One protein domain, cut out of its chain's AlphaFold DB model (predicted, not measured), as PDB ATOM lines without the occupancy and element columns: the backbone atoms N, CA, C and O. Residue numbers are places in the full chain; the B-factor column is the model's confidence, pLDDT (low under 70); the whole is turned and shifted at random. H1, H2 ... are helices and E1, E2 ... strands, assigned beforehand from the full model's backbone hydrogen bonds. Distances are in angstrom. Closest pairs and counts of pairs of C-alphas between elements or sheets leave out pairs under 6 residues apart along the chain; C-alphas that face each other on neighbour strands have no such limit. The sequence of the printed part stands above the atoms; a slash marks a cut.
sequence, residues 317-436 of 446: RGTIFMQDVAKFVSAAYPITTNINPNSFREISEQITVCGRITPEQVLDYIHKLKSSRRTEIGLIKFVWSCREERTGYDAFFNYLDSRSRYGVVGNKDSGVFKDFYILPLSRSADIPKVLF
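What this domain is: This is residues 317 to 436 of the 446 residues of the protein "Transcription elongation factor S-II-like protein 2" of Sarcoptes scabiei (UniProt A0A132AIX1). Picture one six-stranded sheet, strongly twisted and curled like part of a barrel, that folds back on itself so that E4, E2 and E1 face E5 and E6, with E3 as the hinge. The barrel is not closed: helix H1 lies over its two edge strands, E4 and E6, while helix H2, toward the other end of the longest axis, packs chiefly on E2. The printed part has 120 residues with six named strands and two named helices, in the order E1 E2 E3 H1 E4 H2 E5 E6, and its class is mixed, helices and strands. The sheet is mixed too, running E4 E2 E1 E3 E5 E6, with E1 and E3 parallel and the other neighbours antiparallel. The whole is compact, with a radius of gyration of the C-alphas of 14.1 A, and it spans 42 by 31 by 24 A.

Where its parts are: Find C-alpha 317 at (-10.670, -22.470, -36.082); from there strand E1 runs 16.3 A to residue 322. Go on to strand E2, residues 326 to 334, which is 23.1 A long and bends by 65 degrees at residue 329. Strand E3 is residues 350 to 357, 20.4 A long, and it bends by 52 degrees at residue 354. Helix H1 begins at C-alpha 359, at (0.021, -44.070, -27.105), and runs 16.3 A to residue 370. Strand E4, residues 376 to 384, covers 26.1 A, and helix H2, residues 390 to 401, covers 16.0 A. Strand E5 is residues 406 to 409, 9.7 A long. Strand E6, residues 417 to 423, runs 16.4 A and ends at C-alpha 423, at (-0.696, -35.935, -30.072).

How they stand to each other: Start at the hairpin of E1 and E2, where N 320 and O 328 are 2.8 A apart, within hydrogen-bond range. On the other side of E1 is its parallel neighbour E3, with N 351 and O 319 at 2.8 A. The pairing of E3 is staggered: its residues 350 to 353 pair with E1, and 353 to 357 with antiparallel E5, where N 408 and O 355 are 2.9 A apart. E5 and E6 form a hairpin, with N 407 and O 422 at 2.8 A. At the other edge, E4 is antiparallel to E2, with N 381 and O 333 at 2.8 A. The two leaves of this folded sheet have 24 pairs of C-alphas within 11 A. H2 is on the sheet at a height of 7.7 A, only just over E2 and E1 with 3 of its C-alphas on each, and slantwise to the strands at 49 degrees to E1 on the local plane; its closest C-alphas to E2 are those of Gly 392 and Ala 326, 5.2 A apart. H1 is on the sheet at a height of 9.3 A, over E4 and E6, and runs along the strands, at 16 degrees to E4 on the local plane. The closest C-alphas of H1 and E5 are those of Pro 359 and Tyr 406, 6.3 A apart. E3, H1 and E4 make a split strand-helix-strand unit, two strands of one sheet joined through a helix and not neighbours, with E2 and E1 between them in the sheet, and its crossover is right-handed. H1 and H2 are apart. In both helices every O i to N i+4 pair is within hydrogen-bond range.

The domain as a whole: Look at Arg 373 and Glu 388 for the two C-alphas farthest apart, 42.7 A. The printed part has no cut. The link from E2 to E3, residues 335 to 349, is long, and residues 424 to 436 also hold no named element. The mean pLDDT of the printed part is 83.7; look for values under 70 at residues 337 to 339, 373 to 374, 411 to 416, 427 to 430, 433 and 435 to 436.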
ATOM      1  N   ARG A 317     -11.307 -23.434 -36.981       90.38
ATOM      2  CA  ARG A 317     -10.670 -22.470 -36.082       90.38
ATOM      3  C   ARG A 317     -11.554 -22.315 -34.856       90.38
ATOM      4  O   ARG A 317     -12.756 -22.121 -35.005       90.38
ATOM      5  N   GLY A 318     -10.952 -22.343 -33.678       91.69
ATOM      6  CA  GLY A 318     -11.680 -22.249 -32.423       91.69
ATOM      7  C   GLY A 318     -10.756 -22.359 -31.219       91.69
ATOM      8  O   GLY A 318      -9.541 -22.205 -31.329       91.69
ATOM      9  N   THR A 319     -11.333 -22.621 -30.055       94.06
ATOM     10  CA  THR A 319     -10.616 -22.749 -28.786       94.06
ATOM     11  C   THR A 319     -10.380 -24.216 -28.448       94.06
ATOM     12  O   THR A 319     -11.320 -25.008 -28.447       94.06
ATOM     13  N   ILE A 320      -9.152 -24.581 -28.097       93.88
ATOM     14  CA  ILE A 320      -8.841 -25.843 -27.424       93.88
ATOM     15  C   ILE A 320      -8.818 -25.565 -25.920       93.88
ATOM     16  O   ILE A 320      -8.148 -24.640 -25.454       93.88
ATOM     17  N   PHE A 321      -9.579 -26.344 -25.158       94.88
ATOM     18  CA  PHE A 321      -9.696 -26.217 -23.709       94.88
ATOM     19  C   PHE A 321      -9.397 -27.546 -23.017       94.88
ATOM     20  O   PHE A 321     -10.012 -28.567 -23.324       94.88
ATOM     21  N   MET A 322      -8.487 -27.518 -22.047       94.88
ATOM     22  CA  MET A 322      -8.203 -28.619 -21.138       94.88
ATOM     23  C   MET A 322      -8.246 -28.099 -19.699       94.88
ATOM     24  O   MET A 322      -7.480 -27.204 -19.332       94.88
ATOM     25  N   GLN A 323      -9.153 -28.668 -18.900       93.38
ATOM     26  CA  GLN A 323      -9.381 -28.275 -17.509       93.38
ATOM     27  C   GLN A 323      -8.070 -28.293 -16.708       93.38
ATOM     28  O   GLN A 323      -7.297 -29.244 -16.809       93.38
ATOM     29  N   ASP A 324      -7.828 -27.223 -15.948       93.62
ATOM     30  CA  ASP A 324      -6.655 -27.001 -15.083       93.62
ATOM     31  C   ASP A 324      -5.278 -27.071 -15.781       93.62
ATOM     32  O   ASP A 324      -4.244 -27.122 -15.114       93.62
ATOM     33  N   VAL A 325      -5.244 -27.048 -17.120       94.06
ATOM     34  CA  VAL A 325      -4.010 -27.133 -17.920       94.06
ATOM     35  C   VAL A 325      -3.861 -25.936 -18.851       94.06
ATOM     36  O   VAL A 325      -2.866 -25.220 -18.769       94.06
ATOM     37  N   ALA A 326      -4.819 -25.722 -19.759       94.19
ATOM     38  CA  ALA A 326      -4.697 -24.705 -20.800       94.19
ATOM     39  C   ALA A 326      -6.039 -24.349 -21.452       94.19
ATOM     40  O   ALA A 326      -6.927 -25.186 -21.615       94.19
ATOM     41  N   LYS A 327      -6.141 -23.105 -21.922       95.00
ATOM     42  CA  LYS A 327      -7.171 -22.643 -22.856       95.00
ATOM     43  C   LYS A 327      -6.481 -21.780 -23.904       95.00
ATOM     44  O   LYS A 327      -5.798 -20.840 -23.511       95.00
ATOM     45  N   PHE A 328      -6.622 -22.104 -25.187       94.50
ATOM     46  CA  PHE A 328      -5.992 -21.325 -26.257       94.50
ATOM     47  C   PHE A 328      -6.729 -21.413 -27.599       94.50
ATOM     48  O   PHE A 328      -7.395 -22.408 -27.890       94.50
ATOM     49  N   VAL A 329      -6.594 -20.387 -28.439       94.12
ATOM     50  CA  VAL A 329      -7.192 -20.315 -29.783       94.12
ATOM     51  C   VAL A 329      -6.245 -20.894 -30.839       94.12
ATOM     52  O   VAL A 329      -5.084 -20.494 -30.977       94.12
ATOM     53  N   SER A 330      -6.755 -21.833 -31.634       91.94
ATOM     54  CA  SER A 330      -6.003 -22.582 -32.637       91.94
ATOM     55  C   SER A 330      -6.769 -22.714 -33.956       91.94
ATOM     56  O   SER A 330      -8.000 -22.728 -33.991       91.94
ATOM     57  N   ALA A 331      -6.022 -22.815 -35.053       90.56
ATOM     58  CA  ALA A 331      -6.520 -23.184 -36.370       90.56
ATOM     59  C   ALA A 331      -6.040 -24.598 -36.732       90.56
ATOM     60  O   ALA A 331      -4.895 -24.963 -36.456       90.56
ATOM     61  N   ALA A 332      -6.922 -25.380 -37.354       89.06
ATOM     62  CA  ALA A 332      -6.634 -26.720 -37.848       89.06
ATOM     63  C   ALA A 332      -6.371 -26.704 -39.358       89.06
ATOM     64  O   ALA A 332      -7.142 -26.111 -40.119       89.06
ATOM     65  N   TYR A 333      -5.340 -27.425 -39.785       86.38
ATOM     66  CA  TYR A 333      -4.957 -27.604 -41.186       86.38
ATOM     67  C   TYR A 333      -4.949 -29.102 -41.525       86.38
ATOM     68  O   TYR A 333      -4.466 -29.890 -40.711       86.38
ATOM     69  N   PRO A 334      -5.496 -29.532 -42.675       84.38
ATOM     70  CA  PRO A 334      -5.484 -30.937 -43.066       84.38
ATOM     71  C   PRO A 334      -4.057 -31.368 -43.412       84.38
ATOM     72  O   PRO A 334      -3.379 -30.700 -44.187       84.38
ATOM     73  N   ILE A 335      -3.623 -32.493 -42.845       78.44
ATOM     74  CA  ILE A 335      -2.350 -33.150 -43.174       78.44
ATOM     75  C   ILE A 335      -2.586 -34.257 -44.217       78.44
ATOM     76  O   ILE A 335      -1.753 -34.465 -45.096       78.44
ATOM     77  N   THR A 336      -3.723 -34.964 -44.147       72.12
ATOM     78  CA  THR A 336      -4.100 -36.005 -45.118       72.12
ATOM     79  C   THR A 336      -5.211 -35.545 -46.062       72.12
ATOM     80  O   THR A 336      -6.173 -34.887 -45.665       72.12
ATOM     81  N   THR A 337      -5.105 -35.939 -47.334       63.12
ATOM     82  CA  THR A 337      -6.027 -35.552 -48.420       63.12
ATOM     83  C   THR A 337      -7.404 -36.217 -48.346       63.12
ATOM     84  O   THR A 337      -8.341 -35.762 -48.994       63.12
ATOM     85  N   ASN A 338      -7.550 -37.277 -47.547       65.94
ATOM     86  CA  ASN A 338      -8.803 -38.012 -47.352       65.94
ATOM     87  C   ASN A 338      -9.786 -37.336 -46.375       65.94
ATOM     88  O   ASN A 338     -10.877 -37.854 -46.150       65.94
ATOM     89  N   ILE A 339      -9.426 -36.195 -45.782       69.00
ATOM     90  CA  ILE A 339     -10.312 -35.446 -44.889       69.00
ATOM     91  C   ILE A 339     -11.350 -34.666 -45.698       69.00
ATOM     92  O   ILE A 339     -11.002 -33.763 -46.453       69.00
ATOM     93  N   ASN A 340     -12.638 -34.928 -45.459       72.06
ATOM     94  CA  ASN A 340     -13.719 -34.062 -45.929       72.06
ATOM     95  C   ASN A 340     -13.734 -32.745 -45.120       72.06
ATOM     96  O   ASN A 340     -14.094 -32.768 -43.938       72.06
ATOM     97  N   PRO A 341     -13.442 -31.574 -45.723       70.31
ATOM     98  CA  PRO A 341     -13.400 -30.304 -44.992       70.31
ATOM     99  C   PRO A 341     -14.758 -29.864 -44.432       70.31
ATOM    100  O   PRO A 341     -14.819 -28.982 -43.582       70.31
ATOM    101  N   ASN A 342     -15.867 -30.431 -44.919       70.25
ATOM    102  CA  ASN A 342     -17.201 -30.050 -44.455       70.25
ATOM    103  C   ASN A 342     -17.543 -30.671 -43.095       70.25
ATOM    104  O   ASN A 342     -18.196 -30.002 -42.303       70.25
ATOM    105  N   SER A 343     -17.018 -31.861 -42.780       71.69
ATOM    106  CA  SER A 343     -17.173 -32.512 -41.466       71.69
ATOM    107  C   SER A 343     -16.632 -31.654 -40.311       71.69
ATOM    108  O   SER A 343     -17.064 -31.778 -39.172       71.69
ATOM    109  N   PHE A 344     -15.712 -30.732 -40.606       74.81
ATOM    110  CA  PHE A 344     -15.112 -29.827 -39.625       74.81
ATOM    111  C   PHE A 344     -15.976 -28.604 -39.301       74.81
ATOM    112  O   PHE A 344     -15.730 -27.936 -38.300       74.81
ATOM    113  N   ARG A 345     -17.013 -28.326 -40.103       72.69
ATOM    114  CA  ARG A 345     -17.975 -27.236 -39.853       72.69
ATOM    115  C   ARG A 345     -18.985 -27.566 -38.755       72.69
ATOM    116  O   ARG A 345     -19.617 -26.661 -38.230       72.69
ATOM    117  N   GLU A 346     -19.146 -28.850 -38.460       73.56
ATOM    118  CA  GLU A 346     -20.057 -29.391 -37.446       73.56
ATOM    119  C   GLU A 346     -19.344 -29.619 -36.094       73.56
ATOM    120  O   GLU A 346     -19.982 -29.944 -35.094       73.56
ATOM    121  N   ILE A 347     -18.022 -29.406 -36.033       80.44
ATOM    122  CA  ILE A 347     -17.270 -29.362 -34.773       80.44
ATOM    123  C   ILE A 347     -17.557 -28.027 -34.081       80.44
ATOM    124  O   ILE A 347     -17.452 -26.968 -34.698       80.44
ATOM    125  N   SER A 348     -17.837 -28.080 -32.778       83.12
ATOM    126  CA  SER A 348     -17.950 -26.896 -31.918       83.12
ATOM    127  C   SER A 348     -16.758 -25.938 -32.072       83.12
ATOM    128  O   SER A 348     -15.608 -26.360 -32.225       83.12
ATOM    129  N   GLU A 349     -17.012 -24.634 -31.943       87.19
ATOM    130  CA  GLU A 349     -15.957 -23.618 -31.840       87.19
ATOM    131  C   GLU A 349     -15.076 -23.804 -30.589       87.19
ATOM    132  O   GLU A 349     -13.997 -23.220 -30.517       87.19
ATOM    133  N   GLN A 350     -15.486 -24.626 -29.612       90.25
ATOM    134  CA  GLN A 350     -14.641 -25.042 -28.493       90.25
ATOM    135  C   GLN A 350     -14.485 -26.571 -28.430       90.25
ATOM    136  O   GLN A 350     -15.405 -27.300 -28.059       90.25
ATOM    137  N   ILE A 351     -13.269 -27.048 -28.695       90.56
ATOM    138  CA  ILE A 351     -12.846 -28.434 -28.480       90.56
ATOM    139  C   ILE A 351     -12.449 -28.600 -27.009       90.56
ATOM    140  O   ILE A 351     -11.539 -27.928 -26.525       90.56
ATOM    141  N   THR A 352     -13.112 -29.513 -26.294       92.69
ATOM    142  CA  THR A 352     -12.795 -29.814 -24.887       92.69
ATOM    143  C   THR A 352     -12.051 -31.142 -24.772       92.69
ATOM    144  O   THR A 352     -12.592 -32.202 -25.093       92.69
ATOM    145  N   VAL A 353     -10.815 -31.092 -24.280       94.06
ATOM    146  CA  VAL A 353      -9.986 -32.263 -23.977       94.06
ATOM    147  C   VAL A 353     -10.404 -32.801 -22.609       94.06
ATOM    148  O   VAL A 353     -10.170 -32.166 -21.581       94.06
ATOM    149  N   CYS A 354     -11.076 -33.950 -22.599       91.62
ATOM    150  CA  CYS A 354     -11.700 -34.533 -21.411       91.62
ATOM    151  C   CYS A 354     -10.781 -35.482 -20.629       91.62
ATOM    152  O   CYS A 354     -11.077 -35.805 -19.480       91.62
ATOM    153  N   GLY A 355      -9.683 -35.948 -21.228       92.44
ATOM    154  CA  GLY A 355      -8.830 -36.955 -20.609       92.44
ATOM    155  C   GLY A 355      -7.508 -37.190 -21.330       92.44
ATOM    156  O   GLY A 355      -7.103 -36.429 -22.209       92.44
ATOM    157  N   ARG A 356      -6.824 -38.263 -20.923       94.25
ATOM    158  CA  ARG A 356      -5.528 -38.698 -21.458       94.25
ATOM    159  C   ARG A 356      -5.544 -40.206 -21.683       94.25
ATOM    160  O   ARG A 356      -5.998 -40.932 -20.801       94.25
ATOM    161  N   ILE A 357      -4.966 -40.669 -22.781       94.75
ATOM    162  CA  ILE A 357      -4.851 -42.089 -23.148       94.75
ATOM    163  C   ILE A 357      -3.383 -42.444 -23.434       94.75
ATOM    164  O   ILE A 357      -2.587 -41.550 -23.740       94.75
ATOM    165  N   THR A 358      -2.978 -43.708 -23.259       94.62
ATOM    166  CA  THR A 358      -1.601 -44.110 -23.599       94.62
ATOM    167  C   THR A 358      -1.434 -44.239 -25.119       94.62
ATOM    168  O   THR A 358      -2.390 -44.613 -25.804       94.62
ATOM    169  N   PRO A 359      -0.241 -43.944 -25.672       90.81
ATOM    170  CA  PRO A 359       0.021 -44.070 -27.105       90.81
ATOM    171  C   PRO A 359      -0.276 -45.471 -27.645       90.81
ATOM    172  O   PRO A 359      -0.957 -45.601 -28.655       90.81
ATOM    173  N   GLU A 360       0.162 -46.511 -26.932       91.25
ATOM    174  CA  GLU A 360      -0.034 -47.923 -27.288       91.25
ATOM    175  C   GLU A 360      -1.513 -48.262 -27.525       91.25
ATOM    176  O   GLU A 360      -1.868 -48.770 -28.585       91.25
ATOM    177  N   GLN A 361      -2.399 -47.878 -26.596       91.94
ATOM    178  CA  GLN A 361      -3.844 -48.112 -26.712       91.94
ATOM    179  C   GLN A 361      -4.443 -47.461 -27.967       91.94
ATOM    180  O   GLN A 361      -5.310 -48.049 -28.616       91.94
ATOM    181  N   VAL A 362      -3.978 -46.260 -28.322       90.44
ATOM    182  CA  VAL A 362      -4.426 -45.544 -29.524       90.44
ATOM    183  C   VAL A 362      -3.871 -46.184 -30.793       90.44
ATOM    184  O   VAL A 362      -4.616 -46.364 -31.754       90.44
ATOM    185  N   LEU A 363      -2.593 -46.559 -30.812       88.81
ATOM    186  CA  LEU A 363      -1.951 -47.169 -31.979       88.81
ATOM    187  C   LEU A 363      -2.528 -48.561 -32.279       88.81
ATOM    188  O   LEU A 363      -2.850 -48.842 -33.434       88.81
ATOM    189  N   ASP A 364      -2.772 -49.381 -31.254       89.75
ATOM    190  CA  ASP A 364      -3.461 -50.674 -31.368       89.75
ATOM    191  C   ASP A 364      -4.897 -50.524 -31.882       89.75
ATOM    192  O   ASP A 364      -5.372 -51.329 -32.691       89.75
ATOM    193  N   TYR A 365      -5.610 -49.500 -31.408       88.31
ATOM    194  CA  TYR A 365      -6.959 -49.196 -31.872       88.31
ATOM    195  C   TYR A 365      -6.956 -48.770 -33.345       88.31
ATOM    196  O   TYR A 365      -7.707 -49.331 -34.140       88.31
ATOM    197  N   ILE A 366      -6.055 -47.865 -33.741       85.69
ATOM    198  CA  ILE A 366      -5.892 -47.440 -35.139       85.69
ATOM    199  C   ILE A 366      -5.515 -48.628 -36.029       85.69
ATOM    200  O   ILE A 366      -6.053 -48.749 -37.127       85.69
ATOM    201  N   HIS A 367      -4.652 -49.538 -35.569       84.50
ATOM    202  CA  HIS A 367      -4.307 -50.751 -36.313       84.50
ATOM    203  C   HIS A 367      -5.547 -51.626 -36.576       84.50
ATOM    204  O   HIS A 367      -5.800 -52.013 -37.717       84.50
ATOM    205  N   LYS A 368      -6.381 -51.858 -35.554       84.56
ATOM    206  CA  LYS A 368      -7.662 -52.581 -35.686       84.56
ATOM    207  C   LYS A 368      -8.648 -51.853 -36.610       84.56
ATOM    208  O   LYS A 368      -9.351 -52.502 -37.383       84.56
ATOM    209  N   LEU A 369      -8.679 -50.518 -36.578       81.44
ATOM    210  CA  LEU A 369      -9.497 -49.701 -37.482       81.44
ATOM    211  C   LEU A 369      -9.005 -49.759 -38.932       81.44
ATOM    212  O   LEU A 369      -9.829 -49.846 -39.835       81.44
ATOM    213  N   LYS A 370      -7.691 -49.794 -39.180       77.44
ATOM    214  CA  LYS A 370      -7.128 -49.968 -40.531       77.44
ATOM    215  C   LYS A 370      -7.511 -51.308 -41.169       77.44
ATOM    216  O   LYS A 370      -7.649 -51.374 -42.386       77.44
ATOM    217  N   SER A 371      -7.728 -52.358 -40.374       79.00
ATOM    218  CA  SER A 371      -8.270 -53.636 -40.864       79.00
ATOM    219  C   SER A 371      -9.775 -53.581 -41.191       79.00
ATOM    220  O   SER A 371     -10.279 -54.452 -41.900       79.00
ATOM    221  N   SER A 372     -10.505 -52.572 -40.703       74.75
ATOM    222  CA  SER A 372     -11.934 -52.385 -40.969       74.75
ATOM    223  C   SER A 372     -12.174 -51.580 -42.246       74.75
ATOM    224  O   SER A 372     -11.679 -50.470 -42.416       74.75
ATOM    225  N   ARG A 373     -13.045 -52.082 -43.130       67.00
ATOM    226  CA  ARG A 373     -13.442 -51.375 -44.366       67.00
ATOM    227  C   ARG A 373     -14.419 -50.204 -44.143       67.00
ATOM    228  O   ARG A 373     -14.847 -49.594 -45.122       67.00
ATOM    229  N   ARG A 374     -14.824 -49.926 -42.894       67.31
ATOM    230  CA  ARG A 374     -15.892 -48.961 -42.550       67.31
ATOM    231  C   ARG A 374     -15.408 -47.649 -41.916       67.31
ATOM    232  O   ARG A 374     -16.225 -46.750 -41.760       67.31
ATOM    233  N   THR A 375     -14.133 -47.519 -41.552       70.31
ATOM    234  CA  THR A 375     -13.611 -46.360 -40.798       70.31
ATOM    235  C   THR A 375     -12.605 -45.547 -41.599       70.31
ATOM    236  O   THR A 375     -11.718 -46.116 -42.231       70.31
ATOM    237  N   GLU A 376     -12.714 -44.219 -41.535       75.81
ATOM    238  CA  GLU A 376     -11.799 -43.291 -42.206       75.81
ATOM    239  C   GLU A 376     -10.956 -42.542 -41.163       75.81
ATOM    240  O   GLU A 376     -11.469 -42.019 -40.172       75.81
ATOM    241  N   ILE A 377      -9.637 -42.532 -41.365       80.38
ATOM    242  CA  ILE A 377      -8.658 -41.935 -40.447       80.38
ATOM    243  C   ILE A 377      -8.053 -40.714 -41.136       80.38
ATOM    244  O   ILE A 377      -7.441 -40.852 -42.195       80.38
ATOM    245  N   GLY A 378      -8.210 -39.539 -40.534       82.00
ATOM    246  CA  GLY A 378      -7.616 -38.284 -40.980       82.00
ATOM    247  C   GLY A 378      -6.581 -37.751 -39.988       82.00
ATOM    248  O   GLY A 378      -6.696 -37.952 -38.778       82.00
ATOM    249  N   LEU A 379      -5.581 -37.030 -40.493       85.06
ATOM    250  CA  LEU A 379      -4.623 -36.277 -39.680       85.06
ATOM    251  C   LEU A 379      -4.789 -34.772 -39.900       85.06
ATOM    252  O   LEU A 379      -4.909 -34.314 -41.038       85.06
ATOM    253  N   ILE A 380      -4.723 -33.994 -38.822       86.25
ATOM    254  CA  ILE A 380      -4.708 -32.528 -38.872       86.25
ATOM    255  C   ILE A 380      -3.540 -31.956 -38.066       86.25
ATOM    256  O   ILE A 380      -3.083 -32.555 -37.092       86.25
ATOM    257  N   LYS A 381      -3.079 -30.763 -38.434       87.25
ATOM    258  CA  LYS A 381      -2.120 -29.966 -37.666       87.25
ATOM    259  C   LYS A 381      -2.866 -28.871 -36.922       87.25
ATOM    260  O   LYS A 381      -3.665 -28.169 -37.540       87.25
ATOM    261  N   PHE A 382      -2.600 -28.704 -35.629       90.38
ATOM    262  CA  PHE A 382      -3.087 -27.553 -34.872       90.38
ATOM    263  C   PHE A 382      -1.985 -26.507 -34.768       90.38
ATOM    264  O   PHE A 382      -0.895 -26.800 -34.286       90.38
ATOM    265  N   VAL A 383      -2.278 -25.272 -35.167       86.38
ATOM    266  CA  VAL A 383      -1.364 -24.125 -35.055       86.38
ATOM    267  C   VAL A 383      -2.022 -23.064 -34.172       86.38
ATOM    268  O   VAL A 383      -3.239 -22.863 -34.247       86.38
ATOM    269  N   TRP A 384      -1.266 -22.411 -33.289       86.31
ATOM    270  CA  TRP A 384      -1.774 -21.295 -32.477       86.31
ATOM    271  C   TRP A 384      -2.155 -20.108 -33.378       86.31
ATOM    272  O   TRP A 384      -1.481 -19.828 -34.367       86.31
ATOM    273  N   SER A 385      -3.246 -19.403 -33.063       81.88
ATOM    274  CA  SER A 385      -3.766 -18.353 -33.964       81.88
ATOM    275  C   SER A 385      -3.031 -17.010 -33.862       81.88
ATOM    276  O   SER A 385      -2.984 -16.269 -34.841       81.88
ATOM    277  N   CYS A 386      -2.448 -16.685 -32.706       80.00
ATOM    278  CA  CYS A 386      -1.625 -15.488 -32.510       80.00
ATOM    279  C   CYS A 386      -0.580 -15.703 -31.399       80.00
ATOM    280  O   CYS A 386      -0.476 -16.789 -30.826       80.00
ATOM    281  N   ARG A 387       0.255 -14.690 -31.130       83.75
ATOM    282  CA  ARG A 387       1.420 -14.809 -30.235       83.75
ATOM    283  C   ARG A 387       1.021 -15.048 -28.778       83.75
ATOM    284  O   ARG A 387       1.747 -15.717 -28.052       83.75
ATOM    285  N   GLU A 388      -0.114 -14.504 -28.375       88.94
ATOM    286  CA  GLU A 388      -0.667 -14.534 -27.022       88.94
ATOM    287  C   GLU A 388      -1.077 -15.965 -26.635       88.94
ATOM    288  O   GLU A 388      -0.804 -16.426 -25.529       88.94
ATOM    289  N   GLU A 389      -1.628 -16.705 -27.601       89.88
ATOM    290  CA  GLU A 389      -2.096 -18.090 -27.461       89.88
ATOM    291  C   GLU A 389      -0.956 -19.105 -27.317       89.88
ATOM    292  O   GLU A 389      -1.159 -20.217 -26.821       89.88
ATOM    293  N   ARG A 390       0.264 -18.726 -27.722       87.00
ATOM    294  CA  ARG A 390       1.437 -19.605 -27.689       87.00
ATOM    295  C   ARG A 390       1.714 -20.148 -26.289       87.00
ATOM    296  O   ARG A 390       2.033 -21.321 -26.161       87.00
ATOM    297  N   THR A 391       1.566 -19.338 -25.242       91.62
ATOM    298  CA  THR A 391       1.815 -19.786 -23.861       91.62
ATOM    299  C   THR A 391       0.868 -20.919 -23.456       91.62
ATOM    300  O   THR A 391       1.298 -21.880 -22.823       91.62
ATOM    301  N   GLY A 392      -0.408 -20.844 -23.856       91.94
ATOM    302  CA  GLY A 392      -1.389 -21.905 -23.610       91.94
ATOM    303  C   GLY A 392      -1.129 -23.153 -24.458       91.94
ATOM    304  O   GLY A 392      -1.234 -24.269 -23.952       91.94
ATOM    305  N   TYR A 393      -0.726 -22.966 -25.717       92.44
ATOM    306  CA  TYR A 393      -0.332 -24.045 -26.624       92.44
ATOM    307  C   TYR A 393       0.896 -24.814 -26.108       92.44
ATOM    308  O   TYR A 393       0.847 -26.035 -25.970       92.44
ATOM    309  N   ASP A 394       1.972 -24.100 -25.760       90.25
ATOM    310  CA  ASP A 394       3.219 -24.671 -25.241       90.25
ATOM    311  C   ASP A 394       2.964 -25.374 -23.886       90.25
ATOM    312  O   ASP A 394       3.462 -26.476 -23.656       90.25
ATOM    313  N   ALA A 395       2.123 -24.809 -23.007       93.44
ATOM    314  CA  ALA A 395       1.722 -25.452 -21.749       93.44
ATOM    315  C   ALA A 395       0.937 -26.760 -21.967       93.44
ATOM    316  O   ALA A 395       1.230 -27.771 -21.326       93.44
ATOM    317  N   PHE A 396      -0.025 -26.765 -22.894       94.88
ATOM    318  CA  PHE A 396      -0.798 -27.952 -23.266       94.88
ATOM    319  C   PHE A 396       0.079 -29.051 -23.879       94.88
ATOM    320  O   PHE A 396      -0.021 -30.215 -23.487       94.88
ATOM    321  N   PHE A 397       0.971 -28.676 -24.800       92.88
ATOM    322  CA  PHE A 397       1.931 -29.584 -25.419       92.88
ATOM    323  C   PHE A 397       2.823 -30.243 -24.363       92.88
ATOM    324  O   PHE A 397       2.823 -31.468 -24.229       92.88
ATOM    325  N   ASN A 398       3.504 -29.430 -23.548       92.44
ATOM    326  CA  ASN A 398       4.411 -29.905 -22.504       92.44
ATOM    327  C   ASN A 398       3.685 -30.782 -21.474       92.44
ATOM    328  O   ASN A 398       4.258 -31.741 -20.961       92.44
ATOM    329  N   TYR A 399       2.418 -30.493 -21.168       94.50
ATOM    330  CA  TYR A 399       1.618 -31.292 -20.242       94.50
ATOM    331  C   TYR A 399       1.373 -32.727 -20.738       94.50
ATOM    332  O   TYR A 399       1.446 -33.660 -19.930       94.50
ATOM    333  N   LEU A 400       1.080 -32.898 -22.033       93.62
ATOM    334  CA  LEU A 400       0.877 -34.206 -22.664       93.62
ATOM    335  C   LEU A 400       2.206 -34.951 -22.866       93.62
ATOM    336  O   LEU A 400       2.304 -36.130 -22.516       93.62
ATOM    337  N   ASP A 401       3.226 -34.243 -23.357       91.69
ATOM    338  CA  ASP A 401       4.555 -34.776 -23.671       91.69
ATOM    339  C   ASP A 401       5.278 -35.305 -22.421       91.69
ATOM    340  O   ASP A 401       5.618 -36.486 -22.348       91.69
ATOM    341  N   SER A 402       5.355 -34.492 -21.357       92.06
ATOM    342  CA  SER A 402       5.953 -34.869 -20.057       92.06
ATOM    343  C   SER A 402       5.285 -36.059 -19.357       92.06
ATOM    344  O   SER A 402       5.804 -36.573 -18.368       92.06
ATOM    345  N   ARG A 403       4.107 -36.481 -19.829       93.31
ATOM    346  CA  ARG A 403       3.354 -37.631 -19.309       93.31
ATOM    347  C   ARG A 403       3.316 -38.800 -20.285       93.31
ATOM    348  O   ARG A 403       2.705 -39.813 -19.947       93.31
ATOM    349  N   SER A 404       3.909 -38.642 -21.470       91.94
ATOM    350  CA  SER A 404       3.897 -39.599 -22.579       91.94
ATOM    351  C   SER A 404       2.482 -40.098 -22.895       91.94
ATOM    352  O   SER A 404       2.229 -41.299 -22.981       91.94
ATOM    353  N   ARG A 405       1.517 -39.172 -23.005       93.62
ATOM    354  CA  ARG A 405       0.099 -39.481 -23.270       93.62
ATOM    355  C   ARG A 405      -0.497 -38.590 -24.345       93.62
ATOM    356  O   ARG A 405      -0.104 -37.442 -24.509       93.62
ATOM    357  N   TYR A 406      -1.507 -39.113 -25.026       94.25
ATOM    358  CA  TYR A 406      -2.306 -38.353 -25.983       94.25
ATOM    359  C   TYR A 406      -3.532 -37.760 -25.284       94.25
ATOM    360  O   TYR A 406      -4.087 -38.368 -24.364       94.25
ATOM    361  N   GLY A 407      -3.954 -36.570 -25.703       94.06
ATOM    362  CA  GLY A 407      -5.185 -35.939 -25.230       94.06
ATOM    363  C   GLY A 407      -6.407 -36.598 -25.866       94.06
ATOM    364  O   GLY A 407      -6.406 -36.856 -27.066       94.06
ATOM    365  N   VAL A 408      -7.452 -36.850 -25.080       93.06
ATOM    366  CA  VAL A 408      -8.743 -37.360 -25.574       93.06
ATOM    367  C   VAL A 408      -9.727 -36.202 -25.660       93.06
ATOM    368  O   VAL A 408      -9.960 -35.524 -24.658       93.06
ATOM    369  N   VAL A 409     -10.306 -35.965 -26.836       90.44
ATOM    370  CA  VAL A 409     -11.355 -34.957 -27.030       90.44
ATOM    371  C   VAL A 409     -12.716 -35.561 -26.692       90.44
ATOM    372  O   VAL A 409     -13.079 -36.624 -27.188       90.44
ATOM    373  N   GLY A 410     -13.489 -34.871 -25.856       82.88
ATOM    374  CA  GLY A 410     -14.848 -35.282 -25.522       82.88
ATOM    375  C   GLY A 410     -15.834 -34.855 -26.604       82.88
ATOM    376  O   GLY A 410     -16.183 -33.677 -26.675       82.88
ATOM    377  N   ASN A 411     -16.328 -35.798 -27.411       69.25
ATOM    378  CA  ASN A 411     -17.418 -35.535 -28.351       69.25
ATOM    379  C   ASN A 411     -18.765 -35.514 -27.606       69.25
ATOM    380  O   ASN A 411     -19.395 -36.553 -27.428       69.25
ATOM    381  N   LYS A 412     -19.180 -34.335 -27.126       60.66
ATOM    382  CA  LYS A 412     -20.474 -34.158 -26.446       60.66
ATOM    383  C   LYS A 412     -21.629 -33.863 -27.404       60.66
ATOM    384  O   LYS A 412     -22.742 -34.296 -27.134       60.66
ATOM    385  N   ASP A 413     -21.349 -33.170 -28.511       54.62
ATOM    386  CA  ASP A 413     -22.392 -32.458 -29.264       54.62
ATOM    387  C   ASP A 413     -22.436 -32.768 -30.771       54.62
ATOM    388  O   ASP A 413     -23.428 -32.442 -31.417       54.62
ATOM    389  N   SER A 414     -21.388 -33.365 -31.363       60.38
ATOM    390  CA  SER A 414     -21.266 -33.422 -32.834       60.38
ATOM    391  C   SER A 414     -21.675 -34.754 -33.465       60.38
ATOM    392  O   SER A 414     -22.236 -34.761 -34.553       60.38
ATOM    393  N   GLY A 415     -21.358 -35.899 -32.847       65.19
ATOM    394  CA  GLY A 415     -21.557 -37.228 -33.461       65.19
ATOM    395  C   GLY A 415     -20.739 -37.515 -34.740       65.19
ATOM    396  O   GLY A 415     -20.688 -38.659 -35.174       65.19
ATOM    397  N   VAL A 416     -20.059 -36.514 -35.315       69.94
ATOM    398  CA  VAL A 416     -19.317 -36.597 -36.591       69.94
ATOM    399  C   VAL A 416     -18.083 -37.498 -36.503       69.94
ATOM    400  O   VAL A 416     -17.752 -38.221 -37.444       69.94
ATOM    401  N   PHE A 417     -17.388 -37.443 -35.368       77.38
ATOM    402  CA  PHE A 417     -16.165 -38.201 -35.122       77.38
ATOM    403  C   PHE A 417     -16.399 -39.205 -34.009       77.38
ATOM    404  O   PHE A 417     -16.868 -38.848 -32.926       77.38
ATOM    405  N   LYS A 418     -16.039 -40.459 -34.273       79.44
ATOM    406  CA  LYS A 418     -16.142 -41.526 -33.284       79.44
ATOM    407  C   LYS A 418     -15.126 -41.318 -32.166       79.44
ATOM    408  O   LYS A 418     -15.467 -41.360 -30.990       79.44
ATOM    409  N   ASP A 419     -13.892 -41.031 -32.571       85.31
ATOM    410  CA  ASP A 419     -12.740 -40.844 -31.704       85.31
ATOM    411  C   ASP A 419     -11.878 -39.691 -32.235       85.31
ATOM    412  O   ASP A 419     -11.659 -39.552 -33.442       85.31
ATOM    413  N   PHE A 420     -11.363 -38.863 -31.331       89.31
ATOM    414  CA  PHE A 420     -10.506 -37.727 -31.661       89.31
ATOM    415  C   PHE A 420      -9.418 -37.633 -30.588       89.31
ATOM    416  O   PHE A 420      -9.699 -37.391 -29.409       89.31
ATOM    417  N   TYR A 421      -8.165 -37.828 -31.008       92.44
ATOM    418  CA  TYR A 421      -6.992 -37.797 -30.137       92.44
ATOM    419  C   TYR A 421      -6.003 -36.709 -30.570       92.44
ATOM    420  O   TYR A 421      -5.771 -36.498 -31.757       92.44
ATOM    421  N   ILE A 422      -5.391 -36.024 -29.605       92.62
ATOM    422  CA  ILE A 422      -4.396 -34.971 -29.845       92.62
ATOM    423  C   ILE A 422      -3.025 -35.461 -29.382       92.62
ATOM    424  O   ILE A 422      -2.872 -35.900 -28.241       92.62
ATOM    425  N   LEU A 423      -2.036 -35.399 -30.272       90.94
ATOM    426  CA  LEU A 423      -0.696 -35.935 -30.072       90.94
ATOM    427  C   LEU A 423       0.313 -34.783 -29.916       90.94
ATOM    428  O   LEU A 423       0.405 -33.922 -30.799       90.94
ATOM    429  N   PRO A 424       1.113 -34.765 -28.836       90.56
ATOM    430  CA  PRO A 424       2.291 -33.917 -28.782       90.56
ATOM    431  C   PRO A 424       3.353 -34.508 -29.722       90.56
ATOM    432  O   PRO A 424       3.961 -35.528 -29.412       90.56
ATOM    433  N   LEU A 425       3.559 -33.896 -30.890       83.75
ATOM    434  CA  LEU A 425       4.689 -34.209 -31.767       83.75
ATOM    435  C   LEU A 425       5.726 -33.081 -31.700       83.75
ATOM    436  O   LEU A 425       5.442 -31.926 -32.022       83.75
ATOM    437  N   SER A 426       6.939 -33.410 -31.260       74.56
ATOM    438  CA  SER A 426       8.084 -32.505 -31.392       74.56
ATOM    439  C   SER A 426       8.544 -32.461 -32.850       74.56
ATOM    440  O   SER A 426       8.422 -33.450 -33.570       74.56
ATOM    441  N   ARG A 427       9.161 -31.352 -33.278       64.94
ATOM    442  CA  ARG A 427       9.751 -31.214 -34.624       64.94
ATOM    443  C   ARG A 427      10.860 -32.242 -34.919       64.94
ATOM    444  O   ARG A 427      11.228 -32.424 -36.071       64.94
ATOM    445  N   SER A 428      11.392 -32.891 -33.883       62.59
ATOM    446  CA  SER A 428      12.401 -33.953 -33.961       62.59
ATOM    447  C   SER A 428      11.873 -35.344 -33.584       62.59
ATOM    448  O   SER A 428      12.678 -36.250 -33.387       62.59
ATOM    449  N   ALA A 429      10.562 -35.511 -33.382       67.19
ATOM    450  CA  ALA A 429       9.972 -36.795 -33.010       67.19
ATOM    451  C   ALA A 429       9.507 -37.561 -34.253       67.19
ATOM    452  O   ALA A 429       8.781 -37.017 -35.087       67.19
ATOM    453  N   ASP A 430       9.875 -38.839 -34.338       68.25
ATOM    454  CA  ASP A 430       9.381 -39.719 -35.391       68.25
ATOM    455  C   ASP A 430       7.867 -39.903 -35.286       68.25
ATOM    456  O   ASP A 430       7.304 -40.229 -34.238       68.25
ATOM    457  N   ILE A 431       7.196 -39.724 -36.419       71.88
ATOM    458  CA  ILE A 431       5.752 -39.888 -36.516       71.88
ATOM    459  C   ILE A 431       5.452 -41.394 -36.500       71.88
ATOM    460  O   ILE A 431       6.061 -42.136 -37.279       71.88
ATOM    461  N   PRO A 432       4.532 -41.894 -35.651       73.94
ATOM    462  CA  PRO A 432       4.270 -43.326 -35.577       73.94
ATOM    463  C   PRO A 432       3.888 -43.888 -36.950       73.94
ATOM    464  O   PRO A 432       2.955 -43.401 -37.588       73.94
ATOM    465  N   LYS A 433       4.583 -44.942 -37.403       68.62
ATOM    466  CA  LYS A 433       4.418 -45.532 -38.752       68.62
ATOM    467  C   LYS A 433       2.965 -45.921 -39.068       68.62
ATOM    468  O   LYS A 433       2.531 -45.862 -40.213       68.62
ATOM    469  N   VAL A 434       2.187 -46.235 -38.032       70.94
ATOM    470  CA  VAL A 434       0.745 -46.528 -38.091       70.94
ATOM    471  C   VAL A 434      -0.093 -45.333 -38.587       70.94
ATOM    472  O   VAL A 434      -1.205 -45.550 -39.057       70.94
ATOM    473  N   LEU A 435       0.413 -44.096 -38.561       69.50
ATOM    474  CA  LEU A 435      -0.301 -42.896 -39.025       69.50
ATOM    475  C   LEU A 435      -0.089 -42.579 -40.507       69.50
ATOM    476  O   LEU A 435      -0.902 -41.867 -41.090       69.50
ATOM    477  N   PHE A 436       0.948 -43.131 -41.142       65.88
ATOM    478  CA  PHE A 436       1.147 -42.941 -42.577       65.88
ATOM    479  C   PHE A 436       0.002 -43.618 -43.358       65.88
ATOM    480  O   PHE A 436      -0.494 -44.681 -42.942       65.88
TER     481      PHE A 436